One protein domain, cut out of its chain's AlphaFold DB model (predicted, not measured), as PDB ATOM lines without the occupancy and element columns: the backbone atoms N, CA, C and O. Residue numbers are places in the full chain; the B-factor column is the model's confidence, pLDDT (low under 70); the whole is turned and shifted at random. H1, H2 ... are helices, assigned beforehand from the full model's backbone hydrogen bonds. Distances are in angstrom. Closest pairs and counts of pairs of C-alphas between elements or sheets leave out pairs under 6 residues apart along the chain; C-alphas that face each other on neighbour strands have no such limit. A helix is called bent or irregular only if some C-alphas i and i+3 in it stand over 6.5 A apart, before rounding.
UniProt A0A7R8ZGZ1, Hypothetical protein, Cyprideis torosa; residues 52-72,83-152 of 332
ATOM      1  N   GLN A  52     -11.648 -18.329  51.177       54.34
ATOM      2  CA  GLN A  52     -10.581 -17.420  50.753       54.34
ATOM      3  C   GLN A  52      -9.387 -18.161  50.128       54.34
ATOM      4  O   GLN A  52      -8.834 -17.691  49.138       54.34
ATOM      5  N   ASN A  53      -9.008 -19.336  50.641       54.56
ATOM      6  CA  ASN A  53      -7.945 -20.174  50.077       54.56
ATOM      7  C   ASN A  53      -8.328 -20.751  48.712       54.56
ATOM      8  O   ASN A  53      -7.472 -20.830  47.833       54.56
ATOM      9  N   TYR A  54      -9.598 -21.109  48.492       56.66
ATOM     10  CA  TYR A  54     -10.071 -21.473  47.154       56.66
ATOM     11  C   TYR A  54      -9.915 -20.293  46.195       56.66
ATOM     12  O   TYR A  54      -9.320 -20.425  45.128       56.66
ATOM     13  N   ILE A  55     -10.391 -19.114  46.591       56.66
ATOM     14  CA  ILE A  55     -10.387 -17.937  45.721       56.66
ATOM     15  C   ILE A  55      -8.967 -17.434  45.431       56.66
ATOM     16  O   ILE A  55      -8.702 -16.997  44.310       56.66
ATOM     17  N   ARG A  56      -8.047 -17.535  46.398       61.88
ATOM     18  CA  ARG A  56      -6.624 -17.203  46.220       61.88
ATOM     19  C   ARG A  56      -5.859 -18.295  45.465       61.88
ATOM     20  O   ARG A  56      -5.038 -17.975  44.619       61.88
ATOM     21  N   GLY A  57      -6.134 -19.574  45.723       51.94
ATOM     22  CA  GLY A  57      -5.366 -20.714  45.202       51.94
ATOM     23  C   GLY A  57      -5.906 -21.368  43.923       51.94
ATOM     24  O   GLY A  57      -5.246 -22.239  43.358       51.94
ATOM     25  N   LYS A  58      -7.106 -21.000  43.451       60.12
ATOM     26  CA  LYS A  58      -7.763 -21.614  42.278       60.12
ATOM     27  C   LYS A  58      -8.107 -20.615  41.163       60.12
ATOM     28  O   LYS A  58      -9.022 -20.885  40.386       60.12
ATOM     29  N   ARG A  59      -7.369 -19.510  40.986       63.66
ATOM     30  CA  ARG A  59      -7.469 -18.699  39.749       63.66
ATOM     31  C   ARG A  59      -6.563 -19.299  38.671       63.66
ATOM     32  O   ARG A  59      -5.354 -19.130  38.702       63.66
ATOM     33  N   HIS A  60      -7.135 -20.071  37.750       55.28
ATOM     34  CA  HIS A  60      -6.407 -20.672  36.620       55.28
ATOM     35  C   HIS A  60      -7.338 -20.851  35.412       55.28
ATOM     36  O   HIS A  60      -7.514 -21.965  34.913       55.28
ATOM     37  N   ARG A  61      -7.963 -19.777  34.917       55.19
ATOM     38  CA  ARG A  61      -8.259 -19.768  33.476       55.19
ATOM     39  C   ARG A  61      -6.984 -19.355  32.756       55.19
ATOM     40  O   ARG A  61      -6.208 -18.561  33.285       55.19
ATOM     41  N   ASP A  62      -6.749 -19.971  31.605       46.03
ATOM     42  CA  ASP A  62      -5.591 -19.720  30.751       46.03
ATOM     43  C   ASP A  62      -5.356 -18.199  30.603       46.03
ATOM     44  O   ASP A  62      -6.276 -17.494  30.178       46.03
ATOM     45  N   PRO A  63      -4.168 -17.672  30.959       42.16
ATOM     46  CA  PRO A  63      -3.864 -16.246  30.850       42.16
ATOM     47  C   PRO A  63      -4.115 -15.688  29.442       42.16
ATOM     48  O   PRO A  63      -4.493 -14.526  29.300       42.16
ATOM     49  N   SER A  64      -3.976 -16.514  28.397       39.16
ATOM     50  CA  SER A  64      -4.220 -16.120  27.004       39.16
ATOM     51  C   SER A  64      -5.698 -15.846  26.680       39.16
ATOM     52  O   SER A  64      -5.989 -15.136  25.719       39.16
ATOM     53  N   ILE A  65      -6.630 -16.339  27.506       41.16
ATOM     54  CA  ILE A  65      -8.078 -16.083  27.403       41.16
ATOM     55  C   ILE A  65      -8.445 -14.741  28.066       41.16
ATOM     56  O   ILE A  65      -9.589 -14.316  28.010       41.16
ATOM     57  N   VAL A  66      -7.524 -14.034  28.732       44.12
ATOM     58  CA  VAL A  66      -7.955 -12.879  29.545       44.12
ATOM     59  C   VAL A  66      -7.042 -11.658  29.505       44.12
ATOM     60  O   VAL A  66      -7.252 -10.721  30.273       44.12
ATOM     61  N   CYS A  67      -6.061 -11.630  28.597       35.44
ATOM     62  CA  CYS A  67      -5.017 -10.597  28.594       35.44
ATOM     63  C   CYS A  67      -4.936  -9.677  27.363       35.44
ATOM     64  O   CYS A  67      -4.022  -8.859  27.324       35.44
ATOM     65  N   SER A  68      -5.827  -9.744  26.366       41.16
ATOM     66  CA  SER A  68      -5.631  -8.963  25.121       41.16
ATOM     67  C   SER A  68      -6.709  -7.927  24.781       41.16
ATOM     68  O   SER A  68      -6.474  -7.099  23.898       41.16
ATOM     69  N   SER A  69      -7.861  -7.908  25.462       40.03
ATOM     70  CA  SER A  69      -8.969  -7.000  25.110       40.03
ATOM     71  C   SER A  69      -8.775  -5.563  25.611       40.03
ATOM     72  O   SER A  69      -9.188  -4.619  24.934       40.03
ATOM     73  N   SER A  70      -8.080  -5.354  26.733       39.53
ATOM     74  CA  SER A  70      -7.904  -4.015  27.316       39.53
ATOM     75  C   SER A  70      -6.868  -3.140  26.603       39.53
ATOM     76  O   SER A  70      -6.895  -1.924  26.765       39.53
ATOM     77  N   THR A  71      -5.990  -3.700  25.765       36.88
ATOM     78  CA  THR A  71      -4.963  -2.905  25.065       36.88
ATOM     79  C   THR A  71      -5.390  -2.410  23.684       36.88
ATOM     80  O   THR A  71      -4.801  -1.455  23.183       36.88
ATOM     81  N   LYS A  72      -6.416  -2.998  23.044       37.03
ATOM     82  CA  LYS A  72      -6.793  -2.618  21.665       37.03
ATOM     83  C   LYS A  72      -7.938  -1.612  21.552       37.03
ATOM     84  O   LYS A  72      -7.930  -0.846  20.594       37.03
ATOM     85  N   SER A  83      -0.872  10.738  37.941       85.38
ATOM     86  CA  SER A  83      -1.825  11.728  38.451       85.38
ATOM     87  C   SER A  83      -3.288  11.354  38.176       85.38
ATOM     88  O   SER A  83      -4.106  11.406  39.088       85.38
ATOM     89  N   GLU A  84      -3.630  10.941  36.951       87.38
ATOM     90  CA  GLU A  84      -4.999  10.516  36.594       87.38
ATOM     91  C   GLU A  84      -5.445   9.291  37.400       87.38
ATOM     92  O   GLU A  84      -6.600   9.177  37.815       87.38
ATOM     93  N   LEU A  85      -4.518   8.364  37.646       88.44
ATOM     94  CA  LEU A  85      -4.794   7.172  38.435       88.44
ATOM     95  C   LEU A  85      -5.047   7.511  39.913       88.44
ATOM     96  O   LEU A  85      -5.928   6.917  40.540       88.44
ATOM     97  N   GLU A  86      -4.281   8.438  40.485       88.50
ATOM     98  CA  GLU A  86      -4.481   8.912  41.858       88.50
ATOM     99  C   GLU A  86      -5.830   9.619  42.022       88.50
ATOM    100  O   GLU A  86      -6.567   9.319  42.964       88.50
ATOM    101  N   GLU A  87      -6.200  10.480  41.073       90.62
ATOM    102  CA  GLU A  87      -7.489  11.174  41.071       90.62
ATOM    103  C   GLU A  87      -8.666  10.195  40.952       90.62
ATOM    104  O   GLU A  87      -9.604  10.248  41.749       90.62
ATOM    105  N   ALA A  88      -8.589   9.225  40.038       90.38
ATOM    106  CA  ALA A  88      -9.616   8.195  39.907       90.38
ATOM    107  C   ALA A  88      -9.765   7.358  41.192       90.38
ATOM    108  O   ALA A  88     -10.881   7.069  41.625       90.38
ATOM    109  N   ASN A  89      -8.657   7.004  41.852       87.81
ATOM    110  CA  ASN A  89      -8.709   6.310  43.143       87.81
ATOM    111  C   ASN A  89      -9.319   7.175  44.251       87.81
ATOM    112  O   ASN A  89     -10.011   6.641  45.119       87.81
ATOM    113  N   LYS A  90      -9.080   8.490  44.234       90.31
ATOM    114  CA  LYS A  90      -9.711   9.430  45.164       90.31
ATOM    115  C   LYS A  90     -11.228   9.460  44.964       90.31
ATOM    116  O   LYS A  90     -11.959   9.285  45.936       90.31
ATOM    117  N   ILE A  91     -11.693   9.561  43.715       89.94
ATOM    118  CA  ILE A  91     -13.124   9.511  43.372       89.94
ATOM    119  C   ILE A  91     -13.762   8.231  43.919       89.94
ATOM    120  O   ILE A  91     -14.782   8.303  44.594       89.94
ATOM    121  N   LEU A  92     -13.152   7.063  43.700       88.50
ATOM    122  CA  LEU A  92     -13.715   5.793  44.177       88.50
ATOM    123  C   LEU A  92     -13.802   5.686  45.709       88.50
ATOM    124  O   LEU A  92     -14.672   4.983  46.214       88.50
ATOM    125  N   ARG A  93     -12.933   6.380  46.456       86.62
ATOM    126  CA  ARG A  93     -12.954   6.389  47.931       86.62
ATOM    127  C   ARG A  93     -13.961   7.375  48.513       86.62
ATOM    128  O   ARG A  93     -14.519   7.110  49.573       86.62
ATOM    129  N   GLU A  94     -14.134   8.523  47.866       86.88
ATOM    130  CA  GLU A  94     -14.889   9.654  48.417       86.88
ATOM    131  C   GLU A  94     -16.310   9.764  47.850       86.88
ATOM    132  O   GLU A  94     -17.184  10.346  48.496       86.88
ATOM    133  N   ALA A  95     -16.561   9.213  46.659       84.19
ATOM    134  CA  ALA A  95     -17.844   9.355  45.992       84.19
ATOM    135  C   ALA A  95     -18.975   8.677  46.775       84.19
ATOM    136  O   ALA A  95     -18.859   7.560  47.280       84.19
ATOM    137  N   ARG A  96     -20.117   9.363  46.813       82.31
ATOM    138  CA  ARG A  96     -21.391   8.826  47.291       82.31
ATOM    139  C   ARG A  96     -22.386   8.949  46.145       82.31
ATOM    140  O   ARG A  96     -22.727  10.083  45.809       82.31
ATOM    141  N   PRO A  97     -22.833   7.844  45.525       77.31
ATOM    142  CA  PRO A  97     -23.689   7.903  44.346       77.31
ATOM    143  C   PRO A  97     -25.068   8.456  44.726       77.31
ATOM    144  O   PRO A  97     -25.965   7.711  45.106       77.31
ATOM    145  N   SER A  98     -25.224   9.776  44.645       77.94
ATOM    146  CA  SER A  98     -26.465  10.472  45.007       77.94
ATOM    147  C   SER A  98     -27.202  10.959  43.759       77.94
ATOM    148  O   SER A  98     -28.428  11.033  43.752       77.94
ATOM    149  N   SER A  99     -26.464  11.233  42.680       83.50
ATOM    150  CA  SER A  99     -26.989  11.631  41.376       83.50
ATOM    151  C   SER A  99     -26.504  10.712  40.245       83.50
ATOM    152  O   SER A  99     -25.512   9.991  40.370       83.50
ATOM    153  N   ASP A 100     -27.175  10.764  39.091       81.56
ATOM    154  CA  ASP A 100     -26.713  10.058  37.887       81.56
ATOM    155  C   ASP A 100     -25.400  10.628  37.325       81.56
ATOM    156  O   ASP A 100     -24.653   9.915  36.653       81.56
ATOM    157  N   GLY A 101     -25.087  11.894  37.624       81.50
ATOM    158  CA  GLY A 101     -23.783  12.489  37.333       81.50
ATOM    159  C   GLY A 101     -22.664  11.792  38.108       81.50
ATOM    160  O   GLY A 101     -21.669  11.382  37.512       81.50
ATOM    161  N   ASP A 102     -22.880  11.553  39.404       84.31
ATOM    162  CA  ASP A 102     -21.915  10.856  40.265       84.31
ATOM    163  C   ASP A 102     -21.681   9.425  39.787       84.31
ATOM    164  O   ASP A 102     -20.541   8.969  39.724       84.31
ATOM    165  N   LYS A 103     -22.745   8.723  39.374       85.00
ATOM    166  CA  LYS A 103     -22.618   7.373  38.805       85.00
ATOM    167  C   LYS A 103     -21.727   7.372  37.569       85.00
ATOM    168  O   LYS A 103     -20.856   6.517  37.460       85.00
ATOM    169  N   LYS A 104     -21.894   8.331  36.653       88.00
ATOM    170  CA  LYS A 104     -21.032   8.439  35.463       88.00
ATOM    171  C   LYS A 104     -19.572   8.680  35.840       88.00
ATOM    172  O   LYS A 104     -18.702   8.015  35.288       88.00
ATOM    173  N   LEU A 105     -19.310   9.567  36.799       89.19
ATOM    174  CA  LEU A 105     -17.954   9.822  37.296       89.19
ATOM    175  C   LEU A 105     -17.329   8.567  37.918       89.19
ATOM    176  O   LEU A 105     -16.183   8.242  37.618       89.19
ATOM    177  N   ILE A 106     -18.095   7.821  38.719       90.06
ATOM    178  CA  ILE A 106     -17.662   6.539  39.290       90.06
ATOM    179  C   ILE A 106     -17.338   5.540  38.173       90.06
ATOM    180  O   ILE A 106     -16.292   4.900  38.219       90.06
ATOM    181  N   LEU A 107     -18.187   5.421  37.149       89.12
ATOM    182  CA  LEU A 107     -17.962   4.507  36.024       89.12
ATOM    183  C   LEU A 107     -16.700   4.855  35.222       89.12
ATOM    184  O   LEU A 107     -15.956   3.953  34.838       89.12
ATOM    185  N   GLU A 108     -16.423   6.140  34.993       89.88
ATOM    186  CA  GLU A 108     -15.176   6.569  34.350       89.88
ATOM    187  C   GLU A 108     -13.957   6.286  35.237       89.88
ATOM    188  O   GLU A 108     -12.980   5.692  34.776       89.88
ATOM    189  N   ALA A 109     -14.037   6.589  36.534       89.94
ATOM    190  CA  ALA A 109     -12.977   6.257  37.481       89.94
ATOM    191  C   ALA A 109     -12.708   4.743  37.524       89.94
ATOM    192  O   ALA A 109     -11.546   4.323  37.535       89.94
ATOM    193  N   LEU A 110     -13.758   3.909  37.475       88.56
ATOM    194  CA  LEU A 110     -13.654   2.451  37.406       88.56
ATOM    195  C   LEU A 110     -12.924   1.980  36.149       88.56
ATOM    196  O   LEU A 110     -12.096   1.075  36.264       88.56
ATOM    197  N   LYS A 111     -13.185   2.584  34.982       88.81
ATOM    198  CA  LYS A 111     -12.479   2.273  33.727       88.81
ATOM    199  C   LYS A 111     -10.990   2.593  33.825       88.81
ATOM    200  O   LYS A 111     -10.169   1.749  33.474       88.81
ATOM    201  N   VAL A 112     -10.645   3.773  34.341       89.12
ATOM    202  CA  VAL A 112      -9.251   4.238  34.476       89.12
ATOM    203  C   VAL A 112      -8.437   3.316  35.386       89.12
ATOM    204  O   VAL A 112      -7.309   2.940  35.080       89.12
ATOM    205  N   THR A 113      -9.023   2.897  36.504       88.56
ATOM    206  CA  THR A 113      -8.348   2.073  37.522       88.56
ATOM    207  C   THR A 113      -8.398   0.567  37.221       88.56
ATOM    208  O   THR A 113      -7.683  -0.218  37.853       88.56
ATOM    209  N   PHE A 114      -9.190   0.139  36.232       88.25
ATOM    210  CA  PHE A 114      -9.369  -1.270  35.876       88.25
ATOM    211  C   PHE A 114      -8.068  -2.014  35.534       88.25
ATOM    212  O   PHE A 114      -7.892  -3.109  36.067       88.25
ATOM    213  N   PRO A 115      -7.119  -1.488  34.728       86.19
ATOM    214  CA  PRO A 115      -5.895  -2.221  34.390       86.19
ATOM    215  C   PRO A 115      -5.055  -2.598  35.619       86.19
ATOM    216  O   PRO A 115      -4.531  -3.711  35.700       86.19
ATOM    217  N   VAL A 116      -4.968  -1.696  36.602       85.88
ATOM    218  CA  VAL A 116      -4.234  -1.923  37.854       85.88
ATOM    219  C   VAL A 116      -4.946  -2.973  38.701       85.88
ATOM    220  O   VAL A 116      -4.328  -3.967  39.083       85.88
ATOM    221  N   ARG A 117      -6.263  -2.834  38.908       85.94
ATOM    222  CA  ARG A 117      -7.058  -3.839  39.635       85.94
ATOM    223  C   ARG A 117      -7.021  -5.204  38.958       85.94
ATOM    224  O   ARG A 117      -6.913  -6.231  39.622       85.94
ATOM    225  N   ARG A 118      -7.060  -5.240  37.626       85.94
ATOM    226  CA  ARG A 118      -6.969  -6.480  36.854       85.94
ATOM    227  C   ARG A 118      -5.644  -7.181  37.108       85.94
ATOM    228  O   ARG A 118      -5.630  -8.394  37.302       85.94
ATOM    229  N   LYS A 119      -4.544  -6.425  37.141       84.44
ATOM    230  CA  LYS A 119      -3.225  -6.949  37.497       84.44
ATOM    231  C   LYS A 119      -3.226  -7.529  38.913       84.44
ATOM    232  O   LYS A 119      -2.730  -8.638  39.081       84.44
ATOM    233  N   GLU A 120      -3.835  -6.853  39.891       84.00
ATOM    234  CA  GLU A 120      -3.999  -7.377  41.260       84.00
ATOM    235  C   GLU A 120      -4.753  -8.720  41.261       84.00
ATOM    236  O   GLU A 120      -4.236  -9.723  41.762       84.00
ATOM    237  N   VAL A 121      -5.920  -8.777  40.603       83.69
ATOM    238  CA  VAL A 121      -6.753  -9.988  40.485       83.69
ATOM    239  C   VAL A 121      -5.974 -11.147  39.862       83.69
ATOM    240  O   VAL A 121      -5.997 -12.263  40.387       83.69
ATOM    241  N   LEU A 122      -5.263 -10.897  38.761       82.62
ATOM    242  CA  LEU A 122      -4.477 -11.919  38.066       82.62
ATOM    243  C   LEU A 122      -3.231 -12.342  38.853       82.62
ATOM    244  O   LEU A 122      -2.824 -13.497  38.757       82.62
ATOM    245  N   SER A 123      -2.656 -11.445  39.656       79.19
ATOM    246  CA  SER A 123      -1.502 -11.728  40.519       79.19
ATOM    247  C   SER A 123      -1.849 -12.436  41.834       79.19
ATOM    248  O   SER A 123      -0.949 -12.717  42.618       79.19
ATOM    249  N   LEU A 124      -3.133 -12.730  42.083       74.12
ATOM    250  CA  LEU A 124      -3.632 -13.359  43.318       74.12
ATOM    251  C   LEU A 124      -3.389 -12.537  44.598       74.12
ATOM    252  O   LEU A 124      -3.498 -13.076  45.699       74.12
ATOM    253  N   SER A 125      -3.088 -11.243  44.479       75.06
ATOM    254  CA  SER A 125      -2.715 -10.394  45.620       75.06
ATOM    255  C   SER A 125      -3.906  -9.868  46.427       75.06
ATOM    256  O   SER A 125      -3.722  -9.397  47.547       75.06
ATOM    257  N   CYS A 126      -5.123  -9.962  45.889       80.38
ATOM    258  CA  CYS A 126      -6.357  -9.489  46.518       80.38
ATOM    259  C   CYS A 126      -7.451 -10.565  46.518       80.38
ATOM    260  O   CYS A 126      -7.465 -11.457  45.663       80.38
ATOM    261  N   THR A 127      -8.389 -10.479  47.459       86.75
ATOM    262  CA  THR A 127      -9.654 -11.233  47.453       86.75
ATOM    263  C   THR A 127     -10.687 -10.565  46.535       86.75
ATOM    264  O   THR A 127     -10.458  -9.462  46.038       86.75
ATOM    265  N   VAL A 128     -11.810 -11.229  46.244       87.88
ATOM    266  CA  VAL A 128     -12.879 -10.610  45.440       87.88
ATOM    267  C   VAL A 128     -13.527  -9.469  46.219       87.88
ATOM    268  O   VAL A 128     -13.749  -8.395  45.660       87.88
ATOM    269  N   LEU A 129     -13.778  -9.657  47.517       87.94
ATOM    270  CA  LEU A 129     -14.335  -8.606  48.361       87.94
ATOM    271  C   LEU A 129     -13.386  -7.414  48.502       87.94
ATOM    272  O   LEU A 129     -13.882  -6.292  48.531       87.94
ATOM    273  N   ASP A 130     -12.063  -7.618  48.531       88.62
ATOM    274  CA  ASP A 130     -11.092  -6.509  48.552       88.62
ATOM    275  C   ASP A 130     -11.228  -5.610  47.319       88.62
ATOM    276  O   ASP A 130     -10.954  -4.416  47.388       88.62
ATOM    277  N   VAL A 131     -11.625  -6.175  46.173       87.50
ATOM    278  CA  VAL A 131     -11.857  -5.403  44.948       87.50
ATOM    279  C   VAL A 131     -13.221  -4.728  44.995       87.50
ATOM    280  O   VAL A 131     -13.296  -3.517  44.805       87.50
ATOM    281  N   LEU A 132     -14.281  -5.483  45.299       88.44
ATOM    282  CA  LEU A 132     -15.651  -4.963  45.302       88.44
ATOM    283  C   LEU A 132     -15.864  -3.867  46.359       88.44
ATOM    284  O   LEU A 132     -16.600  -2.922  46.114       88.44
ATOM    285  N   GLN A 133     -15.196  -3.945  47.514       88.12
ATOM    286  CA  GLN A 133     -15.290  -2.926  48.573       88.12
ATOM    287  C   GLN A 133     -14.635  -1.592  48.203       88.12
ATOM    288  O   GLN A 133     -14.917  -0.586  48.846       88.12
ATOM    289  N   LYS A 134     -13.784  -1.555  47.168       85.12
ATOM    290  CA  LYS A 134     -13.238  -0.295  46.641       85.12
ATOM    291  C   LYS A 134     -14.295   0.502  45.867       85.12
ATOM    292  O   LYS A 134     -14.004   1.621  45.460       85.12
ATOM    293  N   TYR A 135     -15.458  -0.089  45.568       86.19
ATOM    294  CA  TYR A 135     -16.443   0.509  44.675       86.19
ATOM    295  C   TYR A 135     -17.517   1.178  45.529       86.19
ATOM    296  O   TYR A 135     -18.103   0.519  46.390       86.19
ATOM    297  N   PRO A 136     -17.834   2.457  45.287       87.06
ATOM    298  CA  PRO A 136     -18.895   3.152  46.002       87.06
ATOM    299  C   PRO A 136     -20.268   2.789  45.403       87.06
ATOM    300  O   PRO A 136     -21.014   3.662  44.974       87.06
ATOM    301  N   MET A 137     -20.580   1.494  45.296       88.38
ATOM    302  CA  MET A 137     -21.838   0.963  44.754       88.38
ATOM    303  C   MET A 137     -22.132  -0.442  45.285       88.38
ATOM    304  O   MET A 137     -21.272  -1.098  45.875       88.38
ATOM    305  N   GLU A 138     -23.353  -0.915  45.045       87.88
ATOM    306  CA  GLU A 138     -23.781  -2.262  45.418       87.88
ATOM    307  C   GLU A 138     -22.922  -3.341  44.747       87.88
ATOM    308  O   GLU A 138     -22.567  -3.246  43.570       87.88
ATOM    309  N   PHE A 139     -22.635  -4.428  45.467       89.81
ATOM    310  CA  PHE A 139     -21.749  -5.485  44.970       89.81
ATOM    311  C   PHE A 139     -22.233  -6.137  43.672       89.81
ATOM    312  O   PHE A 139     -21.412  -6.456  42.815       89.81
ATOM    313  N   ALA A 140     -23.543  -6.321  43.491       88.75
ATOM    314  CA  ALA A 140     -24.073  -6.873  42.244       88.75
ATOM    315  C   ALA A 140     -23.804  -5.947  41.045       88.75
ATOM    316  O   ALA A 140     -23.445  -6.423  39.972       88.75
ATOM    317  N   GLU A 141     -23.917  -4.632  41.241       89.00
ATOM    318  CA  GLU A 141     -23.600  -3.644  40.209       89.00
ATOM    319  C   GLU A 141     -22.096  -3.599  39.925       89.00
ATOM    320  O   GLU A 141     -21.688  -3.628  38.766       89.00
ATOM    321  N   ALA A 142     -21.268  -3.623  40.970       89.31
ATOM    322  CA  ALA A 142     -19.815  -3.686  40.849       89.31
ATOM    323  C   ALA A 142     -19.341  -4.902  40.030       89.31
ATOM    324  O   ALA A 142     -18.480  -4.770  39.159       89.31
ATOM    325  N   VAL A 143     -19.940  -6.075  40.270       90.75
ATOM    326  CA  VAL A 143     -19.671  -7.302  39.505       90.75
ATOM    327  C   VAL A 143     -20.023  -7.127  38.029       90.75
ATOM    328  O   VAL A 143     -19.251  -7.551  37.171       90.75
ATOM    329  N   GLU A 144     -21.168  -6.520  37.716       89.38
ATOM    330  CA  GLU A 144     -21.587  -6.291  36.329       89.38
ATOM    331  C   GLU A 144     -20.646  -5.332  35.594       89.38
ATOM    332  O   GLU A 144     -20.314  -5.588  34.436       89.38
ATOM    333  N   GLN A 145     -20.162  -4.281  36.264       88.50
ATOM    334  CA  GLN A 145     -19.199  -3.348  35.671       88.50
ATOM    335  C   GLN A 145     -17.865  -4.027  35.359       88.50
ATOM    336  O   GLN A 145     -17.358  -3.918  34.242       88.50
ATOM    337  N   ASP A 146     -17.311  -4.785  36.306       88.31
ATOM    338  CA  ASP A 146     -16.066  -5.520  36.064       88.31
ATOM    339  C   ASP A 146     -16.238  -6.607  35.007       88.31
ATOM    340  O   ASP A 146     -15.355  -6.806  34.170       88.31
ATOM    341  N   PHE A 147     -17.383  -7.288  35.002       88.44
ATOM    342  CA  PHE A 147     -17.708  -8.233  33.947       88.44
ATOM    343  C   PHE A 147     -17.714  -7.547  32.582       88.44
ATOM    344  O   PHE A 147     -17.045  -8.027  31.670       88.44
ATOM    345  N   GLN A 148     -18.399  -6.410  32.446       86.94
ATOM    346  CA  GLN A 148     -18.484  -5.673  31.189       86.94
ATOM    347  C   GLN A 148     -17.114  -5.189  30.704       86.94
ATOM    348  O   GLN A 148     -16.833  -5.228  29.506       86.94
ATOM    349  N   LEU A 149     -16.229  -4.789  31.618       85.88
ATOM    350  CA  LEU A 149     -14.855  -4.406  31.290       85.88
ATOM    351  C   LEU A 149     -14.004  -5.589  30.803       85.88
ATOM    352  O   LEU A 149     -13.136  -5.406  29.949       85.88
ATOM    353  N   VAL A 150     -14.248  -6.800  31.316       84.88
ATOM    354  CA  VAL A 150     -13.527  -8.016  30.899       84.88
ATOM    355  C   VAL A 150     -14.105  -8.596  29.604       84.88
ATOM    356  O   VAL A 150     -13.350  -8.886  28.675       84.88
ATOM    357  N   ALA A 151     -15.424  -8.785  29.547       80.75
ATOM    358  CA  ALA A 151     -16.134  -9.452  28.458       80.75
ATOM    359  C   ALA A 151     -16.443  -8.520  27.274       80.75
ATOM    360  O   ALA A 151     -16.691  -8.996  26.172       80.75
ATOM    361  N   GLY A 152     -16.431  -7.199  27.474       80.00
ATOM    362  CA  GLY A 152     -16.784  -6.208  26.451       80.00
ATOM    363  C   GLY A 152     -18.290  -6.039  26.213       80.00
ATOM    364  O   GLY A 152     -18.681  -5.196  25.408       80.00
TER     365      GLY A 152
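AT A GLANCE: This is residues 52 to 72 and 83 to 152 of the 332 residues of the protein "Hypothetical protein" of Cyprideis torosa (UniProt A0A7R8ZGZ1). A helix bent into a wide L, H4, makes the core, with H3 packed on its first arm and H6 lying in the angle between its two arms, while the short H5 folds back over the same side to meet one end of H6. The fit is loose, with few close contacts, and the first part, H1 and H2 with a long link, runs round the outside as a low-confidence tail. The printed part has 91 residues with six named helices, H1 to H6 in order along the chain, and no named strand; the class is all helix. The whole is compact, with a radius of gyration of the C-alphas of 13.6 A, and its spans are 39 by 32 by 24 A.

HOW THE PARTS SIT: Begin at H1, residues 52 to 57, which is close to but not clearly touching H5, residues 128 to 132; their closest C-alphas, Ile 55 and Val 128, are 7.7 A apart. Go on to H2, residues 69 to 72, close to but not clearly touching H6, residues 139 to 151, with the closest C-alphas, Ser 69 and Val 150, 7.4 A apart. Past the cut, look at H3, residues 83 to 94, and H4, residues 100 to 122. H4 was assigned as one helix by its hydrogen bonds but is bent, with C-alphas 112 and 115 at 7.3 A; its arms H4a, residues 100 to 112, and H4b, residues 115 to 122, stand at a steep tilt of 66 degrees. H3 and H4a touch, closest at the C-alphas of Ala 88 and Ala 109, 4.6 A apart, and run opposite ways at a steep tilt of 46 degrees. H3 and H6 are apart. H4b and H6 are near each other, with 5 pairs of C-alphas within 10 A. H5 and H6 only just touch, with 3 pairs of C-alphas within 8 A, the closest being Leu 132 and Phe 139 at 6.1 A; H6 does so with residues 139 to 143 alone. Every O i to N i+4 pair is within hydrogen-bond range in H1, H3, H4a, H4b, H5 and H6; H2 is too short for such a pair.

IN THESE COORDINATES: Find C-alpha 52 at (-10.581, -17.420, 50.753), where H1 begins; it is 8.3 A long, and H2 is 6.0 A. H3 spans 16.6 A. From C-alpha 100 at (-26.713, 10.058, 37.887), H4a runs 18.7 A, and H4b 10.5 A. H5 spans 6.3 A, and H6 runs 17.9 A to C-alpha 151 at (-16.134, -9.452, 28.458).

THE WHOLE: The C-alphas farthest apart, Asp 62 and Ser 99, are 39.4 A apart. Residues 73 to 82 are cut out, and C-alphas 72 and 83 are 22.6 A apart across the cut. The link from H1 to H2 is long. The mean pLDDT of the printed part is 77.5, and residues 52 to 72 are under 70.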